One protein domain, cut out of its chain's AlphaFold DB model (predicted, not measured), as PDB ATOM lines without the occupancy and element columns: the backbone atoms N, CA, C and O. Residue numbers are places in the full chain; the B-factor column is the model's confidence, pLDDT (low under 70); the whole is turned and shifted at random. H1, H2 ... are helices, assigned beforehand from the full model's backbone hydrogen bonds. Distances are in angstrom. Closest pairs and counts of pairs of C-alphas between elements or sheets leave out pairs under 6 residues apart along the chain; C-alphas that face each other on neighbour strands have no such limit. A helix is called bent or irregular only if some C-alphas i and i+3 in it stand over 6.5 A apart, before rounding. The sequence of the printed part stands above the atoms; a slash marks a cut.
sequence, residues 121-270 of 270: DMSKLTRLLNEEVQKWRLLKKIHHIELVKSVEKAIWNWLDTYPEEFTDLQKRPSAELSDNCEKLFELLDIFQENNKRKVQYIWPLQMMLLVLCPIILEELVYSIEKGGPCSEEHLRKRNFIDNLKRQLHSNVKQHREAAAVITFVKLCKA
ATOM      1  N   ASP A 121     -32.122  34.747 -22.484       97.50
ATOM      2  CA  ASP A 121     -33.097  33.645 -22.512       97.50
ATOM      3  C   ASP A 121     -33.077  32.940 -23.882       97.50
ATOM      4  O   ASP A 121     -32.387  33.382 -24.807       97.50
ATOM      5  N   MET A 122     -33.854  31.873 -24.054       97.50
ATOM      6  CA  MET A 122     -33.897  31.086 -25.290       97.50
ATOM      7  C   MET A 122     -34.185  31.923 -26.546       97.50
ATOM      8  O   MET A 122     -33.583  31.723 -27.608       97.50
ATOM      9  N   SER A 123     -35.126  32.866 -26.451       97.50
ATOM     10  CA  SER A 123     -35.514  33.706 -27.587       97.50
ATOM     11  C   SER A 123     -34.372  34.646 -27.971       97.50
ATOM     12  O   SER A 123     -34.003  34.755 -29.145       97.50
ATOM     13  N   LYS A 124     -33.750  35.275 -26.971       98.19
ATOM     14  CA  LYS A 124     -32.569  36.124 -27.152       98.19
ATOM     15  C   LYS A 124     -31.373  35.325 -27.681       98.19
ATOM     16  O   LYS A 124     -30.645  35.851 -28.522       98.19
ATOM     17  N   LEU A 125     -31.190  34.076 -27.244       98.19
ATOM     18  CA  LEU A 125     -30.114  33.192 -27.704       98.19
ATOM     19  C   LEU A 125     -30.288  32.845 -29.183       98.19
ATOM     20  O   LEU A 125     -29.352  32.986 -29.964       98.19
ATOM     21  N   THR A 126     -31.505  32.479 -29.584       98.38
ATOM     22  CA  THR A 126     -31.834  32.183 -30.986       98.38
ATOM     23  C   THR A 126     -31.552  33.398 -31.872       98.38
ATOM     24  O   THR A 126     -30.901  33.287 -32.913       98.38
ATOM     25  N   ARG A 127     -31.952  34.595 -31.418       97.94
ATOM     26  CA  ARG A 127     -31.667  35.854 -32.116       97.94
ATOM     27  C   ARG A 127     -30.166  36.150 -32.210       97.94
ATOM     28  O   ARG A 127     -29.710  36.590 -33.262       97.94
ATOM     29  N   LEU A 128     -29.402  35.916 -31.140       97.81
ATOM     30  CA  LEU A 128     -27.945  36.079 -31.127       97.81
ATOM     31  C   LEU A 128     -27.265  35.159 -32.153       97.81
ATOM     32  O   LEU A 128     -26.454  35.638 -32.943       97.81
ATOM     33  N   LEU A 129     -27.624  33.872 -32.170       98.25
ATOM     34  CA  LEU A 129     -27.050  32.893 -33.097       98.25
ATOM     35  C   LEU A 129     -27.387  33.224 -34.555       98.25
ATOM     36  O   LEU A 129     -26.509  33.157 -35.413       98.25
ATOM     37  N   ASN A 130     -28.623  33.651 -34.838       98.25
ATOM     38  CA  ASN A 130     -28.989  34.113 -36.177       98.25
ATOM     39  C   ASN A 130     -28.126  35.310 -36.615       98.25
ATOM     40  O   ASN A 130     -27.563  35.298 -37.707       98.25
ATOM     41  N   GLU A 131     -27.956  36.329 -35.763       96.75
ATOM     42  CA  GLU A 131     -27.112  37.488 -36.097       96.75
ATOM     43  C   GLU A 131     -25.656  37.105 -36.382       96.75
ATOM     44  O   GLU A 131     -25.034  37.650 -37.299       96.75
ATOM     45  N   GLU A 132     -25.108  36.153 -35.627       95.38
ATOM     46  CA  GLU A 132     -23.771  35.623 -35.875       95.38
ATOM     47  C   GLU A 132     -23.687  34.916 -37.231       95.38
ATOM     48  O   GLU A 132     -22.798  35.233 -38.024       95.38
ATOM     49  N   VAL A 133     -24.639  34.032 -37.546       97.94
ATOM     50  CA  VAL A 133     -24.709  33.331 -38.839       97.94
ATOM     51  C   VAL A 133     -24.739  34.318 -40.009       97.94
ATOM     52  O   VAL A 133     -23.981  34.153 -40.969       97.94
ATOM     53  N   GLN A 134     -25.564  35.369 -39.925       96.69
ATOM     54  CA  GLN A 134     -25.690  36.372 -40.990       96.69
ATOM     55  C   GLN A 134     -24.392  37.160 -41.210       96.69
ATOM     56  O   GLN A 134     -24.023  37.465 -42.347       96.69
ATOM     57  N   LYS A 135     -23.675  37.494 -40.131       94.75
ATOM     58  CA  LYS A 135     -22.502  38.381 -40.185       94.75
ATOM     59  C   LYS A 135     -21.168  37.645 -40.296       94.75
ATOM     60  O   LYS A 135     -20.175  38.260 -40.690       94.75
ATOM     61  N   TRP A 136     -21.123  36.341 -40.017       95.00
ATOM     62  CA  TRP A 136     -19.885  35.559 -39.931       95.00
ATOM     63  C   TRP A 136     -18.978  35.715 -41.153       95.00
ATOM     64  O   TRP A 136     -17.788  36.001 -41.017       95.00
ATOM     65  N   ARG A 137     -19.537  35.550 -42.360       94.00
ATOM     66  CA  ARG A 137     -18.770  35.598 -43.619       94.00
ATOM     67  C   ARG A 137     -18.271  36.999 -43.971       94.00
ATOM     68  O   ARG A 137     -17.317  37.117 -44.733       94.00
ATOM     69  N   LEU A 138     -18.921  38.030 -43.439       93.69
ATOM     70  CA  LEU A 138     -18.561  39.430 -43.656       93.69
ATOM     71  C   LEU A 138     -17.468  39.884 -42.682       93.69
ATOM     72  O   LEU A 138     -16.702  40.797 -42.981       93.69
ATOM     73  N   LEU A 139     -17.393  39.244 -41.515       91.25
ATOM     74  CA  LEU A 139     -16.450  39.592 -40.468       91.25
ATOM     75  C   LEU A 139     -15.036  39.086 -40.787       91.25
ATOM     76  O   LEU A 139     -14.828  37.967 -41.264       91.25
ATOM     77  N   LYS A 140     -14.027  39.902 -40.467       88.69
ATOM     78  CA  LYS A 140     -12.621  39.508 -40.601       88.69
ATOM     79  C   LYS A 140     -12.244  38.386 -39.633       88.69
ATOM     80  O   LYS A 140     -12.648  38.375 -38.470       88.69
ATOM     81  N   LYS A 141     -11.326  37.520 -40.082       88.12
ATOM     82  CA  LYS A 141     -10.833  36.345 -39.336       88.12
ATOM     83  C   LYS A 141     -10.302  36.655 -37.934       88.12
ATOM     84  O   LYS A 141     -10.414  35.814 -37.046       88.12
ATOM     85  N   ILE A 142      -9.711  37.834 -37.735       87.12
ATOM     86  CA  ILE A 142      -9.149  38.242 -36.441       87.12
ATOM     87  C   ILE A 142     -10.221  38.363 -35.344       87.12
ATOM     88  O   ILE A 142      -9.926  38.084 -34.185       87.12
ATOM     89  N   HIS A 143     -11.468  38.684 -35.706       90.19
ATOM     90  CA  HIS A 143     -12.564  38.874 -34.751       90.19
ATOM     91  C   HIS A 143     -13.370  37.595 -34.477       90.19
ATOM     92  O   HIS A 143     -14.021  37.507 -33.438       90.19
ATOM     93  N   HIS A 144     -13.297  36.580 -35.351       93.31
ATOM     94  CA  HIS A 144     -14.068  35.333 -35.196       93.31
ATOM     95  C   HIS A 144     -13.802  34.631 -33.865       93.31
ATOM     96  O   HIS A 144     -14.726  34.119 -33.253       93.31
ATOM     97  N   ILE A 145     -12.559  34.629 -33.380       93.12
ATOM     98  CA  ILE A 145     -12.231  33.943 -32.122       93.12
ATOM     99  C   ILE A 145     -12.876  34.611 -30.911       93.12
ATOM    100  O   ILE A 145     -13.267  33.907 -29.984       93.12
ATOM    101  N   GLU A 146     -12.980  35.938 -30.903       91.62
ATOM    102  CA  GLU A 146     -13.631  36.641 -29.796       91.62
ATOM    103  C   GLU A 146     -15.136  36.376 -29.790       91.62
ATOM    104  O   GLU A 146     -15.724  36.115 -28.742       91.62
ATOM    105  N   LEU A 147     -15.738  36.348 -30.982       93.81
ATOM    106  CA  LEU A 147     -17.150  36.029 -31.143       93.81
ATOM    107  C   LEU A 147     -17.455  34.594 -30.686       93.81
ATOM    108  O   LEU A 147     -18.320  34.406 -29.838       93.81
ATOM    109  N   VAL A 148     -16.652  33.618 -31.129       95.81
ATOM    110  CA  VAL A 148     -16.750  32.206 -30.713       95.81
ATOM    111  C   VAL A 148     -16.734  32.070 -29.193       95.81
ATOM    112  O   VAL A 148     -17.595  31.410 -28.619       95.81
ATOM    113  N   LYS A 149     -15.765  32.705 -28.522       94.81
ATOM    114  CA  LYS A 149     -15.656  32.657 -27.057       94.81
ATOM    115  C   LYS A 149     -16.866  33.285 -26.379       94.81
ATOM    116  O   LYS A 149     -17.382  32.733 -25.409       94.81
ATOM    117  N   SER A 150     -17.293  34.441 -26.879       95.12
ATOM    118  CA  SER A 150     -18.382  35.202 -26.281       95.12
ATOM    119  C   SER A 150     -19.718  34.469 -26.400       95.12
ATOM    120  O   SER A 150     -20.470  34.403 -25.431       95.12
ATOM    121  N   VAL A 151     -19.983  33.858 -27.555       97.00
ATOM    122  CA  VAL A 151     -21.200  33.081 -27.819       97.00
ATOM    123  C   VAL A 151     -21.199  31.785 -27.022       97.00
ATOM    124  O   VAL A 151     -22.197  31.465 -26.381       97.00
ATOM    125  N   GLU A 152     -20.068  31.076 -26.968       97.06
ATOM    126  CA  GLU A 152     -19.949  29.881 -26.132       97.06
ATOM    127  C   GLU A 152     -20.264  30.199 -24.664       97.06
ATOM    128  O   GLU A 152     -21.017  29.484 -24.002       97.06
ATOM    129  N   LYS A 153     -19.718  31.307 -24.152       95.94
ATOM    130  CA  LYS A 153     -19.961  31.736 -22.778       95.94
ATOM    131  C   LYS A 153     -21.412  32.174 -22.556       95.94
ATOM    132  O   LYS A 153     -21.952  31.877 -21.494       95.94
ATOM    133  N   ALA A 154     -22.054  32.807 -23.537       97.50
ATOM    134  CA  ALA A 154     -23.475  33.143 -23.470       97.50
ATOM    135  C   ALA A 154     -24.366  31.891 -23.391       97.50
ATOM    136  O   ALA A 154     -25.274  31.865 -22.567       97.50
ATOM    137  N   ILE A 155     -24.067  30.834 -24.159       98.06
ATOM    138  CA  ILE A 155     -24.786  29.548 -24.066       98.06
ATOM    139  C   ILE A 155     -24.634  28.951 -22.663       98.06
ATOM    140  O   ILE A 155     -25.620  28.540 -22.057       98.06
ATOM    141  N   TRP A 156     -23.416  28.937 -22.115       97.12
ATOM    142  CA  TRP A 156     -23.179  28.441 -20.756       97.12
ATOM    143  C   TRP A 156     -23.919  29.240 -19.692       97.12
ATOM    144  O   TRP A 156     -24.507  28.657 -18.789       97.12
ATOM    145  N   ASN A 157     -23.905  30.566 -19.799       96.31
ATOM    146  CA  ASN A 157     -24.629  31.408 -18.861       96.31
ATOM    147  C   ASN A 157     -26.144  31.207 -18.988       96.31
ATOM    148  O   ASN A 157     -26.826  31.231 -17.971       96.31
ATOM    149  N   TRP A 158     -26.668  30.990 -20.199       97.94
ATOM    150  CA  TRP A 158     -28.071  30.631 -20.404       97.94
ATOM    151  C   TRP A 158     -28.410  29.299 -19.725       97.94
ATOM    152  O   TRP A 158     -29.366  29.260 -18.962       97.94
ATOM    153  N   LEU A 159     -27.586  28.255 -19.890       96.81
ATOM    154  CA  LEU A 159     -27.764  26.971 -19.191       96.81
ATOM    155  C   LEU A 159     -27.754  27.127 -17.664       96.81
ATOM    156  O   LEU A 159     -28.592  26.546 -16.980       96.81
ATOM    157  N   ASP A 160     -26.817  27.918 -17.135       95.56
ATOM    158  CA  ASP A 160     -26.686  28.151 -15.694       95.56
ATOM    159  C   ASP A 160     -27.846  29.028 -15.148       95.56
ATOM    160  O   ASP A 160     -28.219  28.894 -13.983       95.56
ATOM    161  N   THR A 161     -28.424  29.922 -15.966       95.75
ATOM    162  CA  THR A 161     -29.482  30.876 -15.558       95.75
ATOM    163  C   THR A 161     -30.899  30.329 -15.751       95.75
ATOM    164  O   THR A 161     -31.761  30.595 -14.918       95.75
ATOM    165  N   TYR A 162     -31.136  29.593 -16.840       97.19
ATOM    166  CA  TYR A 162     -32.446  29.119 -17.303       97.19
ATOM    167  C   TYR A 162     -32.451  27.592 -17.552       97.19
ATOM    168  O   TYR A 162     -32.758  27.133 -18.660       97.19
ATOM    169  N   PRO A 163     -32.094  26.758 -16.554       96.56
ATOM    170  CA  PRO A 163     -32.017  25.302 -16.723       96.56
ATOM    171  C   PRO A 163     -33.365  24.658 -17.104       96.56
ATOM    172  O   PRO A 163     -33.412  23.603 -17.749       96.56
ATOM    173  N   GLU A 164     -34.482  25.281 -16.732       97.56
ATOM    174  CA  GLU A 164     -35.828  24.870 -17.127       97.56
ATOM    175  C   GLU A 164     -36.085  25.059 -18.625       97.56
ATOM    176  O   GLU A 164     -36.645  24.159 -19.251       97.56
ATOM    177  N   GLU A 165     -35.614  26.157 -19.228       98.12
ATOM    178  CA  GLU A 165     -35.736  26.378 -20.673       98.12
ATOM    179  C   GLU A 165     -34.936  25.329 -21.452       98.12
ATOM    180  O   GLU A 165     -35.391  24.839 -22.486       98.12
ATOM    181  N   PHE A 166     -33.768  24.934 -20.935       96.94
ATOM    182  CA  PHE A 166     -32.996  23.834 -21.506       96.94
ATOM    183  C   PHE A 166     -33.735  22.502 -21.398       96.94
ATOM    184  O   PHE A 166     -33.846  21.774 -22.383       96.94
ATOM    185  N   THR A 167     -34.309  22.202 -20.233       96.81
ATOM    186  CA  THR A 167     -35.124  20.993 -20.037       96.81
ATOM    187  C   THR A 167     -36.306  20.947 -21.007       96.81
ATOM    188  O   THR A 167     -36.636  19.887 -21.549       96.81
ATOM    189  N   ASP A 168     -36.948  22.089 -21.242       97.88
ATOM    190  CA  ASP A 168     -38.048  22.204 -22.189       97.88
ATOM    191  C   ASP A 168     -37.575  22.064 -23.636       97.88
ATOM    192  O   ASP A 168     -38.243  21.371 -24.405       97.88
ATOM    193  N   LEU A 169     -36.407  22.605 -23.996       97.88
ATOM    194  CA  LEU A 169     -35.794  22.416 -25.314       97.88
ATOM    195  C   LEU A 169     -35.559  20.936 -25.628       97.88
ATOM    196  O   LEU A 169     -35.874  20.492 -26.731       97.88
ATOM    197  N   GLN A 170     -35.059  20.162 -24.658       95.69
ATOM    198  CA  GLN A 170     -34.826  18.723 -24.837       95.69
ATOM    199  C   GLN A 170     -36.130  17.958 -25.125       95.69
ATOM    200  O   GLN A 170     -36.125  16.969 -25.853       95.69
ATOM    201  N   LYS A 171     -37.267  18.418 -24.585       96.50
ATOM    202  CA  LYS A 171     -38.591  17.805 -24.804       96.50
ATOM    203  C   LYS A 171     -39.304  18.343 -26.041       96.50
ATOM    204  O   LYS A 171     -40.118  17.642 -26.640       96.50
ATOM    205  N   ARG A 172     -39.078  19.614 -26.368       97.25
ATOM    206  CA  ARG A 172     -39.743  20.369 -27.435       97.25
ATOM    207  C   ARG A 172     -38.679  21.121 -28.236       97.25
ATOM    208  O   ARG A 172     -38.469  22.313 -28.007       97.25
ATOM    209  N   PRO A 173     -38.011  20.433 -29.173       96.50
ATOM    210  CA  PRO A 173     -36.944  21.026 -29.966       96.50
ATOM    211  C   PRO A 173     -37.449  22.218 -30.790       96.50
ATOM    212  O   PRO A 173     -38.549  22.177 -31.347       96.50
ATOM    213  N   SER A 174     -36.637  23.270 -30.895       97.44
ATOM    214  CA  SER A 174     -36.942  24.449 -31.714       97.44
ATOM    215  C   SER A 174     -36.292  24.326 -33.090       97.44
ATOM    216  O   SER A 174     -35.068  24.262 -33.198       97.44
ATOM    217  N   ALA A 175     -37.105  24.332 -34.150       97.62
ATOM    218  CA  ALA A 175     -36.609  24.254 -35.525       97.62
ATOM    219  C   ALA A 175     -35.773  25.485 -35.917       97.62
ATOM    220  O   ALA A 175     -34.750  25.344 -36.578       97.62
ATOM    221  N   GLU A 176     -36.173  26.680 -35.471       98.19
ATOM    222  CA  GLU A 176     -35.436  27.923 -35.737       98.19
ATOM    223  C   GLU A 176     -34.077  27.935 -35.026       98.19
ATOM    224  O   GLU A 176     -33.066  28.306 -35.620       98.19
ATOM    225  N   LEU A 177     -34.029  27.497 -33.762       98.38
ATOM    226  CA  LEU A 177     -32.761  27.361 -33.045       98.38
ATOM    227  C   LEU A 177     -31.860  26.334 -33.734       98.38
ATOM    228  O   LEU A 177     -30.696  26.636 -33.985       98.38
ATOM    229  N   SER A 178     -32.406  25.159 -34.078       97.94
ATOM    230  CA  SER A 178     -31.653  24.094 -34.750       97.94
ATOM    231  C   SER A 178     -31.042  24.585 -36.057       97.94
ATOM    232  O   SER A 178     -29.841  24.445 -36.253       97.94
ATOM    233  N   ASP A 179     -31.827  25.250 -36.906       98.38
ATOM    234  CA  ASP A 179     -31.355  25.802 -38.179       98.38
ATOM    235  C   ASP A 179     -30.196  26.801 -37.987       98.38
ATOM    236  O   ASP A 179     -29.181  26.732 -38.688       98.38
ATOM    237  N   ASN A 180     -30.283  27.685 -36.987       98.62
ATOM    238  CA  ASN A 180     -29.190  28.602 -36.653       98.62
ATOM    239  C   ASN A 180     -27.943  27.861 -36.136       98.62
ATOM    240  O   ASN A 180     -26.825  28.161 -36.565       98.62
ATOM    241  N   CYS A 181     -28.120  26.879 -35.249       98.50
ATOM    242  CA  CYS A 181     -27.035  26.059 -34.712       98.50
ATOM    243  C   CYS A 181     -26.322  25.260 -35.808       98.50
ATOM    244  O   CYS A 181     -25.094  25.218 -35.834       98.50
ATOM    245  N   GLU A 182     -27.064  24.672 -36.742       97.94
ATOM    246  CA  GLU A 182     -26.509  23.912 -37.859       97.94
ATOM    247  C   GLU A 182     -25.727  24.798 -38.824       97.94
ATOM    248  O   GLU A 182     -24.584  24.481 -39.167       97.94
ATOM    249  N   LYS A 183     -26.289  25.950 -39.205       98.31
ATOM    250  CA  LYS A 183     -25.593  26.927 -40.051       98.31
ATOM    251  C   LYS A 183     -24.299  27.402 -39.400       98.31
ATOM    252  O   LYS A 183     -23.266  27.455 -40.071       98.31
ATOM    253  N   LEU A 184     -24.332  27.725 -38.106       98.44
ATOM    254  CA  LEU A 184     -23.137  28.154 -37.385       98.44
ATOM    255  C   LEU A 184     -22.116  27.019 -37.253       98.44
ATOM    256  O   LEU A 184     -20.924  27.254 -37.446       98.44
ATOM    257  N   PHE A 185     -22.561  25.784 -37.007       98.38
ATOM    258  CA  PHE A 185     -21.682  24.618 -36.950       98.38
ATOM    259  C   PHE A 185     -20.884  24.450 -38.250       98.38
ATOM    260  O   PHE A 185     -19.663  24.297 -38.195       98.38
ATOM    261  N   GLU A 186     -21.539  24.532 -39.412       97.19
ATOM    262  CA  GLU A 186     -20.873  24.424 -40.718       97.19
ATOM    263  C   GLU A 186     -19.882  25.575 -40.960       97.19
ATOM    264  O   GLU A 186     -18.781  25.368 -41.477       97.19
ATOM    265  N   LEU A 187     -20.230  26.800 -40.552       97.50
ATOM    266  CA  LEU A 187     -19.326  27.952 -40.636       97.50
ATOM    267  C   LEU A 187     -18.069  27.757 -39.772       97.50
ATOM    268  O   LEU A 187     -16.959  28.064 -40.221       97.50
ATOM    269  N   LEU A 188     -18.233  27.220 -38.560       97.25
ATOM    270  CA  LEU A 188     -17.135  26.883 -37.654       97.25
ATOM    271  C   LEU A 188     -16.272  25.747 -38.203       97.25
ATOM    272  O   LEU A 188     -15.045  25.821 -38.093       97.25
ATOM    273  N   ASP A 189     -16.890  24.745 -38.829       95.38
ATOM    274  CA  ASP A 189     -16.195  23.604 -39.420       95.38
ATOM    275  C   ASP A 189     -15.257  24.050 -40.552       95.38
ATOM    276  O   ASP A 189     -14.050  23.798 -40.522       95.38
ATOM    277  N   ILE A 190     -15.763  24.874 -41.471       94.94
ATOM    278  CA  ILE A 190     -14.959  25.481 -42.545       94.94
ATOM    279  C   ILE A 190     -13.860  26.394 -41.967       94.94
ATOM    280  O   ILE A 190     -12.727  26.459 -42.467       94.94
ATOM    281  N   PHE A 191     -14.170  27.138 -40.903       95.19
ATOM    282  CA  PHE A 191     -13.216  28.054 -40.290       95.19
ATOM    283  C   PHE A 191     -12.044  27.314 -39.625       95.19
ATOM    284  O   PHE A 191     -10.893  27.745 -39.774       95.19
ATOM    285  N   GLN A 192     -12.288  26.195 -38.934       93.25
ATOM    286  CA  GLN A 192     -11.227  25.436 -38.264       93.25
ATOM    287  C   GLN A 192     -10.267  24.734 -39.229       93.25
ATOM    288  O   GLN A 192      -9.076  24.623 -38.915       93.25
ATOM    289  N   GLU A 193     -10.732  24.305 -40.407       90.38
ATOM    290  CA  GLU A 193      -9.876  23.684 -41.427       90.38
ATOM    291  C   GLU A 193      -8.731  24.620 -41.828       90.38
ATOM    292  O   GLU A 193      -7.572  24.203 -41.945       90.38
ATOM    293  N   ASN A 194      -9.056  25.911 -41.915       89.19
ATOM    294  CA  ASN A 194      -8.136  27.000 -42.221       89.19
ATOM    295  C   ASN A 194      -7.365  27.516 -40.991       89.19
ATOM    296  O   ASN A 194      -6.336  28.172 -41.137       89.19
ATOM    297  N   ASN A 195      -7.828  27.212 -39.772       89.69
ATOM    298  CA  ASN A 195      -7.309  27.758 -38.514       89.69
ATOM    299  C   ASN A 195      -7.046  26.669 -37.461       89.69
ATOM    300  O   ASN A 195      -7.416  26.790 -36.294       89.69
ATOM    301  N   LYS A 196      -6.319  25.615 -37.846       85.75
ATOM    302  CA  LYS A 196      -6.057  24.404 -37.035       85.75
ATOM    303  C   LYS A 196      -5.481  24.629 -35.626       85.75
ATOM    304  O   LYS A 196      -5.504  23.699 -34.824       85.75
ATOM    305  N   ARG A 197      -4.925  25.811 -35.330       87.81
ATOM    306  CA  ARG A 197      -4.393  26.200 -34.005       87.81
ATOM    307  C   ARG A 197      -5.448  26.816 -33.078       87.81
ATOM    308  O   ARG A 197      -5.150  27.090 -31.925       87.81
ATOM    309  N   LYS A 198      -6.657  27.076 -33.576       91.19
ATOM    310  CA  LYS A 198      -7.750  27.721 -32.836       91.19
ATOM    311  C   LYS A 198      -8.844  26.747 -32.393       91.19
ATOM    312  O   LYS A 198      -9.798  27.160 -31.744       91.19
ATOM    313  N   VAL A 199      -8.671  25.456 -32.682       92.12
ATOM    314  CA  VAL A 199      -9.625  24.381 -32.362       92.12
ATOM    315  C   VAL A 199     -10.022  24.324 -30.885       92.12
ATOM    316  O   VAL A 199     -11.158  23.992 -30.584       92.12
ATOM    317  N   GLN A 200      -9.136  24.738 -29.972       91.69
ATOM    318  CA  GLN A 200      -9.413  24.810 -28.531       91.69
ATOM    319  C   GLN A 200     -10.552  25.764 -28.143       91.69
ATOM    320  O   GLN A 200     -11.100  25.632 -27.056       91.69
ATOM    321  N   TYR A 201     -10.886  26.723 -29.009       93.50
ATOM    322  CA  TYR A 201     -12.030  27.619 -28.830       93.50
ATOM    323  C   TYR A 201     -13.233  27.158 -29.658       93.50
ATOM    324  O   TYR A 201     -14.370  27.305 -29.238       93.50
ATOM    325  N   ILE A 202     -12.975  26.574 -30.832       96.56
ATOM    326  CA  ILE A 202     -14.009  26.225 -31.809       96.56
ATOM    327  C   ILE A 202     -14.761  24.950 -31.408       96.56
ATOM    328  O   ILE A 202     -15.986  24.932 -31.449       96.56
ATOM    329  N   TRP A 203     -14.049  23.892 -31.004       97.12
ATOM    330  CA  TRP A 203     -14.668  22.600 -30.679       97.12
ATOM    331  C   TRP A 203     -15.646  22.662 -29.506       97.12
ATOM    332  O   TRP A 203     -16.719  22.073 -29.631       97.12
ATOM    333  N   PRO A 204     -15.348  23.385 -28.407       96.81
ATOM    334  CA  PRO A 204     -16.327  23.592 -27.350       96.81
ATOM    335  C   PRO A 204     -17.635  24.199 -27.858       96.81
ATOM    336  O   PRO A 204     -18.693  23.638 -27.593       96.81
ATOM    337  N   LEU A 205     -17.571  25.274 -28.653       98.00
ATOM    338  CA  LEU A 205     -18.772  25.879 -29.227       98.00
ATOM    339  C   LEU A 205     -19.500  24.907 -30.163       98.00
ATOM    340  O   LEU A 205     -20.700  24.725 -30.010       98.00
ATOM    341  N   GLN A 206     -18.792  24.226 -31.071       98.00
ATOM    342  CA  GLN A 206     -19.393  23.219 -31.957       98.00
ATOM    343  C   GLN A 206     -20.139  22.126 -31.177       98.00
ATOM    344  O   GLN A 206     -21.231  21.739 -31.576       98.00
ATOM    345  N   MET A 207     -19.586  21.656 -30.056       97.81
ATOM    346  CA  MET A 207     -20.261  20.685 -29.193       97.81
ATOM    347  C   MET A 207     -21.505  21.277 -28.525       97.81
ATOM    348  O   MET A 207     -22.550  20.635 -28.526       97.81
ATOM    349  N   MET A 208     -21.428  22.509 -28.014       97.94
ATOM    350  CA  MET A 208     -22.594  23.174 -27.424       97.94
ATOM    351  C   MET A 208     -23.717  23.390 -28.443       97.94
ATOM    352  O   MET A 208     -24.878  23.198 -28.104       97.94
ATOM    353  N   LEU A 209     -23.395  23.707 -29.701       98.44
ATOM    354  CA  LEU A 209     -24.398  23.800 -30.768       98.44
ATOM    355  C   LEU A 209     -25.103  22.457 -31.012       98.44
ATOM    356  O   LEU A 209     -26.301  22.455 -31.263       98.44
ATOM    357  N   LEU A 210     -24.402  21.322 -30.889       97.81
ATOM    358  CA  LEU A 210     -25.038  19.999 -30.962       97.81
ATOM    359  C   LEU A 210     -25.935  19.725 -29.748       97.81
ATOM    360  O   LEU A 210     -27.021  19.183 -29.917       97.81
ATOM    361  N   VAL A 211     -25.522  20.128 -28.542       97.06
ATOM    362  CA  VAL A 211     -26.334  20.006 -27.311       97.06
ATOM    363  C   VAL A 211     -27.646  20.799 -27.403       97.06
ATOM    364  O   VAL A 211     -28.674  20.363 -26.883       97.06
ATOM    365  N   LEU A 212     -27.637  21.931 -28.113       97.94
ATOM    366  CA  LEU A 212     -28.837  22.720 -28.415       97.94
ATOM    367  C   LEU A 212     -29.732  22.090 -29.504       97.94
ATOM    368  O   LEU A 212     -30.868  22.529 -29.682       97.94
ATOM    369  N   CYS A 213     -29.264  21.047 -30.199       97.88
ATOM    370  CA  CYS A 213     -29.994  20.325 -31.243       97.88
ATOM    371  C   CYS A 213     -30.284  18.870 -30.816       97.88
ATOM    372  O   CYS A 213     -29.683  17.943 -31.368       97.88
ATOM    373  N   PRO A 214     -31.214  18.628 -29.871       96.44
ATOM    374  CA  PRO A 214     -31.441  17.305 -29.276       96.44
ATOM    375  C   PRO A 214     -31.723  16.193 -30.293       96.44
ATOM    376  O   PRO A 214     -31.166  15.109 -30.166       96.44
ATOM    377  N   ILE A 215     -32.514  16.467 -31.338       95.88
ATOM    378  CA  ILE A 215     -32.849  15.480 -32.384       95.88
ATOM    379  C   ILE A 215     -31.586  15.028 -33.128       95.88
ATOM    380  O   ILE A 215     -31.364  13.837 -33.337       95.88
ATOM    381  N   ILE A 216     -30.741  15.988 -33.510       96.44
ATOM    382  CA  ILE A 216     -29.497  15.719 -34.235       96.44
ATOM    383  C   ILE A 216     -28.527  14.978 -33.320       96.44
ATOM    384  O   ILE A 216     -27.914  13.996 -33.729       96.44
ATOM    385  N   LEU A 217     -28.387  15.425 -32.070       95.31
ATOM    386  CA  LEU A 217     -27.502  14.782 -31.108       95.31
ATOM    387  C   LEU A 217     -27.927  13.334 -30.829       95.31
ATOM    388  O   LEU A 217     -27.068  12.453 -30.812       95.31
ATOM    389  N   GLU A 218     -29.224  13.072 -30.671       94.50
ATOM    390  CA  GLU A 218     -29.766  11.725 -30.481       94.50
ATOM    391  C   GLU A 218     -29.472  10.821 -31.688       94.50
ATOM    392  O   GLU A 218     -28.978   9.705 -31.509       94.50
ATOM    393  N   GLU A 219     -29.677  11.313 -32.915       95.81
ATOM    394  CA  GLU A 219     -29.326  10.580 -34.138       95.81
ATOM    395  C   GLU A 219     -27.829  10.239 -34.180       95.81
ATOM    396  O   GLU A 219     -27.448   9.099 -34.461       95.81
ATOM    397  N   LEU A 220     -26.966  11.207 -33.857       95.94
ATOM    398  CA  LEU A 220     -25.517  11.011 -33.836       95.94
ATOM    399  C   LEU A 220     -25.104   9.973 -32.789       95.94
ATOM    400  O   LEU A 220     -24.300   9.088 -33.092       95.94
ATOM    401  N   VAL A 221     -25.658  10.043 -31.576       93.00
ATOM    402  CA  VAL A 221     -25.396   9.066 -30.507       93.00
ATOM    403  C   VAL A 221     -25.860   7.676 -30.934       93.00
ATOM    404  O   VAL A 221     -25.087   6.719 -30.847       93.00
ATOM    405  N   TYR A 222     -27.073   7.556 -31.477       94.12
ATOM    406  CA  TYR A 222     -27.601   6.288 -31.973       94.12
ATOM    407  C   TYR A 222     -26.735   5.704 -33.101       94.12
ATOM    408  O   TYR A 222     -26.390   4.519 -33.075       94.12
ATOM    409  N   SER A 223     -26.306   6.529 -34.059       94.69
ATOM    410  CA  SER A 223     -25.420   6.092 -35.140       94.69
ATOM    411  C   SER A 223     -24.062   5.610 -34.626       94.69
ATOM    412  O   SER A 223     -23.562   4.570 -35.058       94.69
ATOM    413  N   ILE A 224     -23.458   6.344 -33.690       92.44
ATOM    414  CA  ILE A 224     -22.115   6.052 -33.180       92.44
ATOM    415  C   ILE A 224     -22.111   4.833 -32.249       92.44
ATOM    416  O   ILE A 224     -21.195   4.016 -32.331       92.44
ATOM    417  N   GLU A 225     -23.101   4.692 -31.367       91.12
ATOM    418  CA  GLU A 225     -23.118   3.624 -30.358       91.12
ATOM    419  C   GLU A 225     -23.818   2.350 -30.818       91.12
ATOM    420  O   GLU A 225     -23.428   1.249 -30.421       91.12
ATOM    421  N   LYS A 226     -24.876   2.483 -31.622       91.12
ATOM    422  CA  LYS A 226     -25.714   1.353 -32.052       91.12
ATOM    423  C   LYS A 226     -25.507   0.983 -33.516       91.12
ATOM    424  O   LYS A 226     -26.149   0.051 -33.989       91.12
ATOM    425  N   GLY A 227     -24.621   1.682 -34.231       89.44
ATOM    426  CA  GLY A 227     -24.415   1.471 -35.665       89.44
ATOM    427  C   GLY A 227     -25.645   1.845 -36.496       89.44
ATOM    428  O   GLY A 227     -25.833   1.310 -37.587       89.44
ATOM    429  N   GLY A 228     -26.502   2.718 -35.961       88.50
ATOM    430  CA  GLY A 228     -27.686   3.211 -36.649       88.50
ATOM    431  C   GLY A 228     -27.356   4.058 -37.886       88.50
ATOM    432  O   GLY A 228     -26.223   4.537 -38.037       88.50
ATOM    433  N   PRO A 229     -28.345   4.273 -38.774       89.06
ATOM    434  CA  PRO A 229     -28.182   5.172 -39.906       89.06
ATOM    435  C   PRO A 229     -27.885   6.598 -39.421       89.06
ATOM    436  O   PRO A 229     -28.355   7.016 -38.367       89.06
ATOM    437  N   CYS A 230     -27.103   7.327 -40.211       91.75
ATOM    438  CA  CYS A 230     -26.850   8.756 -40.060       91.75
ATOM    439  C   CYS A 230     -27.173   9.402 -41.403       91.75
ATOM    440  O   CYS A 230     -26.744   8.889 -42.443       91.75
ATOM    441  N   SER A 231     -27.916  10.501 -41.390       91.56
ATOM    442  CA  SER A 231     -28.211  11.275 -42.588       91.56
ATOM    443  C   SER A 231     -26.917  11.810 -43.212       91.56
ATOM    444  O   SER A 231     -25.933  12.077 -42.511       91.56
ATOM    445  N   GLU A 232     -26.903  11.982 -44.539       90.62
ATOM    446  CA  GLU A 232     -25.743  12.561 -45.234       90.62
ATOM    447  C   GLU A 232     -25.426  13.977 -44.734       90.62
ATOM    448  O   GLU A 232     -24.258  14.346 -44.600       90.62
ATOM    449  N   GLU A 233     -26.464  14.734 -44.376       90.12
ATOM    450  CA  GLU A 233     -26.373  16.073 -43.790       90.12
ATOM    451  C   GLU A 233     -25.665  16.077 -42.424       90.12
ATOM    452  O   GLU A 233     -24.972  17.033 -42.070       90.12
ATOM    453  N   HIS A 234     -25.763  14.985 -41.660       94.62
ATOM    454  CA  HIS A 234     -25.164  14.864 -40.330       94.62
ATOM    455  C   HIS A 234     -23.797  14.165 -40.323       94.62
ATOM    456  O   HIS A 234     -23.119  14.146 -39.290       94.62
ATOM    457  N   LEU A 235     -23.310  13.668 -41.468       93.44
ATOM    458  CA  LEU A 235     -22.018  12.973 -41.549       93.44
ATOM    459  C   LEU A 235     -20.838  13.835 -41.082       93.44
ATOM    460  O   LEU A 235     -19.923  13.322 -40.435       93.44
ATOM    461  N   ARG A 236     -20.842  15.144 -41.364       93.62
ATOM    462  CA  ARG A 236     -19.789  16.057 -40.878       93.62
ATOM    463  C   ARG A 236     -19.797  16.177 -39.356       93.62
ATOM    464  O   ARG A 236     -18.745  16.059 -38.730       93.62
ATOM    465  N   LYS A 237     -20.982  16.311 -38.758       96.44
ATOM    466  CA  LYS A 237     -21.185  16.372 -37.302       96.44
ATOM    467  C   LYS A 237     -20.751  15.060 -36.630       96.44
ATOM    468  O   LYS A 237     -20.032  15.079 -35.630       96.44
ATOM    469  N   ARG A 238     -21.057  13.910 -37.244       95.75
ATOM    470  CA  ARG A 238     -20.558  12.588 -36.820       95.75
ATOM    471  C   ARG A 238     -19.031  12.505 -36.875       95.75
ATOM    472  O   ARG A 238     -18.393  12.121 -35.896       95.75
ATOM    473  N   ASN A 239     -18.432  12.922 -37.992       94.69
ATOM    474  CA  ASN A 239     -16.978  12.935 -38.179       94.69
ATOM    475  C   ASN A 239     -16.265  13.846 -37.172       94.69
ATOM    476  O   ASN A 239     -15.151  13.532 -36.743       94.69
ATOM    477  N   PHE A 240     -16.896  14.953 -36.782       95.88
ATOM    478  CA  PHE A 240     -16.419  15.816 -35.709       95.88
ATOM    479  C   PHE A 240     -16.349  15.062 -34.372       95.88
ATOM    480  O   PHE A 240     -15.277  15.044 -33.760       95.88
ATOM    481  N   ILE A 241     -17.416  14.362 -33.960       95.38
ATOM    482  CA  ILE A 241     -17.417  13.551 -32.727       95.38
ATOM    483  C   ILE A 241     -16.363  12.432 -32.800       95.38
ATOM    484  O   ILE A 241     -15.575  12.259 -31.868       95.38
ATOM    485  N   ASP A 242     -16.278  11.713 -33.924       94.00
ATOM    486  CA  ASP A 242     -15.267  10.667 -34.137       94.00
ATOM    487  C   ASP A 242     -13.838  11.235 -34.087       94.00
ATOM    488  O   ASP A 242     -12.909  10.608 -33.571       94.00
ATOM    489  N   ASN A 243     -13.622  12.444 -34.612       93.75
ATOM    490  CA  ASN A 243     -12.343  13.133 -34.494       93.75
ATOM    491  C   ASN A 243     -12.030  13.495 -33.036       93.75
ATOM    492  O   ASN A 243     -10.916  13.215 -32.601       93.75
ATOM    493  N   LEU A 244     -12.981  14.045 -32.275       93.50
ATOM    494  CA  LEU A 244     -12.781  14.335 -30.851       93.50
ATOM    495  C   LEU A 244     -12.374  13.076 -30.076       93.50
ATOM    496  O   LEU A 244     -11.359  13.098 -29.379       93.50
ATOM    497  N   LYS A 245     -13.096  11.960 -30.264       92.06
ATOM    498  CA  LYS A 245     -12.765  10.665 -29.645       92.06
ATOM    499  C   LYS A 245     -11.350  10.209 -30.005       92.06
ATOM    500  O   LYS A 245     -10.584   9.814 -29.133       92.06
ATOM    501  N   ARG A 246     -10.952  10.324 -31.278       92.00
ATOM    502  CA  ARG A 246      -9.585   9.984 -31.713       92.00
ATOM    503  C   ARG A 246      -8.515  10.869 -31.075       92.00
ATOM    504  O   ARG A 246      -7.438  10.368 -30.766       92.00
ATOM    505  N   GLN A 247      -8.770  12.167 -30.892       91.50
ATOM    506  CA  GLN A 247      -7.783  13.072 -30.291       91.50
ATOM    507  C   GLN A 247      -7.556  12.807 -28.798       91.50
ATOM    508  O   GLN A 247      -6.452  13.071 -28.336       91.50
ATOM    509  N   LEU A 248      -8.532  12.249 -28.070       86.75
ATOM    510  CA  LEU A 248      -8.353  11.855 -26.662       86.75
ATOM    511  C   LEU A 248      -7.273  10.786 -26.464       86.75
ATOM    512  O   LEU A 248      -6.647  10.728 -25.416       86.75
ATOM    513  N   HIS A 249      -7.063   9.934 -27.465       83.81
ATOM    514  CA  HIS A 249      -6.087   8.843 -27.407       83.81
ATOM    515  C   HIS A 249      -4.774   9.184 -28.133       83.81
ATOM    516  O   HIS A 249      -3.922   8.319 -28.334       83.81
ATOM    517  N   SER A 250      -4.615  10.432 -28.587       77.62
ATOM    518  CA  SER A 250      -3.504  10.862 -29.434       77.62
ATOM    519  C   SER A 250      -2.394  11.532 -28.623       77.62
ATOM    520  O   SER A 250      -2.443  12.732 -28.371       77.62
ATOM    521  N   ASN A 251      -1.307  10.803 -28.359       69.19
ATOM    522  CA  ASN A 251      -0.138  11.320 -27.621       69.19
ATOM    523  C   ASN A 251       0.759  12.288 -28.433       69.19
ATOM    524  O   ASN A 251       1.804  12.724 -27.957       69.19
ATOM    525  N   VAL A 252       0.405  12.600 -29.688       66.62
ATOM    526  CA  VAL A 252       1.289  13.306 -30.645       66.62
ATOM    527  C   VAL A 252       1.036  14.819 -30.683       66.62
ATOM    528  O   VAL A 252       1.910  15.590 -31.079       66.62
ATOM    529  N   LYS A 253      -0.165  15.280 -30.308       72.06
ATOM    530  CA  LYS A 253      -0.560  16.700 -30.393       72.06
ATOM    531  C   LYS A 253      -1.278  17.146 -29.122       72.06
ATOM    532  O   LYS A 253      -2.486  17.368 -29.153       72.06
ATOM    533  N   GLN A 254      -0.508  17.370 -28.058       74.94
ATOM    534  CA  GLN A 254      -0.999  17.748 -26.722       74.94
ATOM    535  C   GLN A 254      -2.026  18.897 -26.731       74.94
ATOM    536  O   GLN A 254      -3.016  18.848 -26.015       74.94
ATOM    537  N   HIS A 255      -1.873  19.913 -27.592       80.38
ATOM    538  CA  HIS A 255      -2.860  21.003 -27.687       80.38
ATOM    539  C   HIS A 255      -4.231  20.564 -28.237       80.38
ATOM    540  O   HIS A 255      -5.253  21.131 -27.858       80.38
ATOM    541  N   ARG A 256      -4.272  19.580 -29.145       83.88
ATOM    542  CA  ARG A 256      -5.530  19.036 -29.688       83.88
ATOM    543  C   ARG A 256      -6.173  18.052 -28.730       83.88
ATOM    544  O   ARG A 256      -7.388  18.056 -28.600       83.88
ATOM    545  N   GLU A 257      -5.359  17.247 -28.063       86.75
ATOM    546  CA  GLU A 257      -5.804  16.394 -26.967       86.75
ATOM    547  C   GLU A 257      -6.462  17.246 -25.871       86.75
ATOM    548  O   GLU A 257      -7.628  17.037 -25.560       86.75
ATOM    549  N   ALA A 258      -5.787  18.299 -25.394       87.19
ATOM    550  CA  ALA A 258      -6.345  19.232 -24.414       87.19
ATOM    551  C   ALA A 258      -7.657  19.878 -24.893       87.19
ATOM    552  O   ALA A 258      -8.615  19.964 -24.130       87.19
ATOM    553  N   ALA A 259      -7.738  20.289 -26.165       88.75
ATOM    554  CA  ALA A 259      -8.974  20.815 -26.747       88.75
ATOM    555  C   ALA A 259     -10.115  19.781 -26.734       88.75
ATOM    556  O   ALA A 259     -11.248  20.124 -26.395       88.75
ATOM    557  N   ALA A 260      -9.826  18.521 -27.071       90.75
ATOM    558  CA  ALA A 260     -10.807  17.441 -27.025       90.75
ATOM    559  C   ALA A 260     -11.257  17.151 -25.586       90.75
ATOM    560  O   ALA A 260     -12.456  17.075 -25.338       90.75
ATOM    561  N   VAL A 261     -10.322  17.085 -24.631       90.12
ATOM    562  CA  VAL A 261     -10.625  16.912 -23.201       90.12
ATOM    563  C   VAL A 261     -11.538  18.028 -22.703       90.12
ATOM    564  O   VAL A 261     -12.585  17.739 -22.135       90.12
ATOM    565  N   ILE A 262     -11.204  19.296 -22.969       89.56
ATOM    566  CA  ILE A 262     -12.042  20.443 -22.580       89.56
ATOM    567  C   ILE A 262     -13.443  20.321 -23.182       89.56
ATOM    568  O   ILE A 262     -14.427  20.575 -22.492       89.56
ATOM    569  N   THR A 263     -13.538  19.918 -24.450       91.62
ATOM    570  CA  THR A 263     -14.821  19.762 -25.148       91.62
ATOM    571  C   THR A 263     -15.681  18.671 -24.503       91.62
ATOM    572  O   THR A 263     -16.860  18.900 -24.256       91.62
ATOM    573  N   PHE A 264     -15.103  17.516 -24.159       92.06
ATOM    574  CA  PHE A 264     -15.839  16.444 -23.479       92.06
ATOM    575  C   PHE A 264     -16.179  16.771 -22.026       92.06
ATOM    576  O   PHE A 264     -17.276  16.462 -21.586       92.06
ATOM    577  N   VAL A 265     -15.287  17.433 -21.283       90.75
ATOM    578  CA  VAL A 265     -15.594  17.908 -19.922       90.75
ATOM    579  C   VAL A 265     -16.781  18.868 -19.950       90.75
ATOM    580  O   VAL A 265     -17.669  18.773 -19.110       90.75
ATOM    581  N   LYS A 266     -16.816  19.764 -20.941       88.81
ATOM    582  CA  LYS A 266     -17.939  20.673 -21.175       88.81
ATOM    583  C   LYS A 266     -19.217  19.918 -21.533       88.81
ATOM    584  O   LYS A 266     -20.238  20.196 -20.924       88.81
ATOM    585  N   LEU A 267     -19.149  18.925 -22.422       91.00
ATOM    586  CA  LEU A 267     -20.295  18.058 -22.718       91.00
ATOM    587  C   LEU A 267     -20.830  17.353 -21.462       91.00
ATOM    588  O   LEU A 267     -22.031  17.307 -21.280       91.00
ATOM    589  N   CYS A 268     -19.959  16.836 -20.589       88.88
ATOM    590  CA  CYS A 268     -20.384  16.175 -19.349       88.88
ATOM    591  C   CYS A 268     -20.949  17.139 -18.293       88.88
ATOM    592  O   CYS A 268     -21.605  16.685 -17.361       88.88
ATOM    593  N   LYS A 269     -20.615  18.435 -18.370       88.62
ATOM    594  CA  LYS A 269     -21.167  19.463 -17.477       88.62
ATOM    595  C   LYS A 269     -22.585  19.867 -17.911       88.62
ATOM    596  O   LYS A 269     -23.374  20.227 -17.041       88.62
ATOM    597  N   ALA A 270     -22.837  19.896 -19.220       79.12
ATOM    598  CA  ALA A 270     -24.117  20.284 -19.811       79.12
ATOM    599  C   ALA A 270     -25.194  19.231 -19.519       79.12
ATOM    600  O   ALA A 270     -26.350  19.650 -19.296       79.12
TER     601      ALA A 270
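This is residues 121 to 270 of the 270 residues of the protein "Hypothetical protein" of Didymodactylos carnosus (UniProt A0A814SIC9). Two helical hairpins, H1 with H2 and H4 with H5, cross at a slant to make a four-helix bundle, and H5 lies at the core of the whole. H8 packs along H5, H7 runs near H4 and H5 and meets H8 with its residues 244 to 248, H6 makes a corner with H5 and touches residues 234 to 238 of H7, and H3 sits by one end of the bundle, close to the last turns of H2. The 150 printed residues hold eight named helices, H1 to H8 in order, and no named strand: all helix. The whole is compact and rounded, with a radius of gyration of the C-alphas of 14.9 A and spans of 42 by 41 by 29 A.

Start at H1, residues 122 to 135; it touches H2, residues 141 to 161, at Leu 125 and Ile 155, their closest C-alphas, 7.4 A apart, at a shallow tilt of 8 degrees, opposite ways. H3, residues 163 to 171, touches no helix. H4, residues 175 to 194, touches H1 at a steep tilt of 41 degrees, closest at C-alphas 126 and 177, 5.3 A. The hub is H5, residues 199 to 211; with H1, H2 and H4 it makes an up and down bundle, each running against the one before. H5 touches H6, residues 214 to 226, only at the corner, and only just, with 3 pairs of C-alphas within 8 A. Irregular H7, residues 232 to 248, with C-alphas 233 and 236 7.2 A apart, touches H6 with residues 234 to 238 alone, closest at C-alphas 220 and 238, 6.0 A. H8, residues 254 to 269, touches H5 at a shallow tilt of 25 degrees, closest at C-alphas 200 and 259, 4.4 A. H2 is only just irregular, with C-alphas 142 and 145 6.8 A apart. Every O i to N i+4 pair is within hydrogen-bond range in H1, H3, H6 and H8, against 15 of 17 in H2, 15 of 16 in H4, 7 of 9 in H5 and 11 of 13 in H7.

Find C-alpha 122 at (-33.897, 31.086, -25.290), where H1 begins. H2 is 30.7 A long, H4 29.4 A and H7 25.5 A. H8 ends at C-alpha 269, (-21.167, 19.463, -17.477).

The C-alphas of Ser 123 and Val 252, the two farthest apart, are 42.2 A apart. The printed part has no cut, and its links are tight. Look for low confidence at residues 251 to 252, under 70.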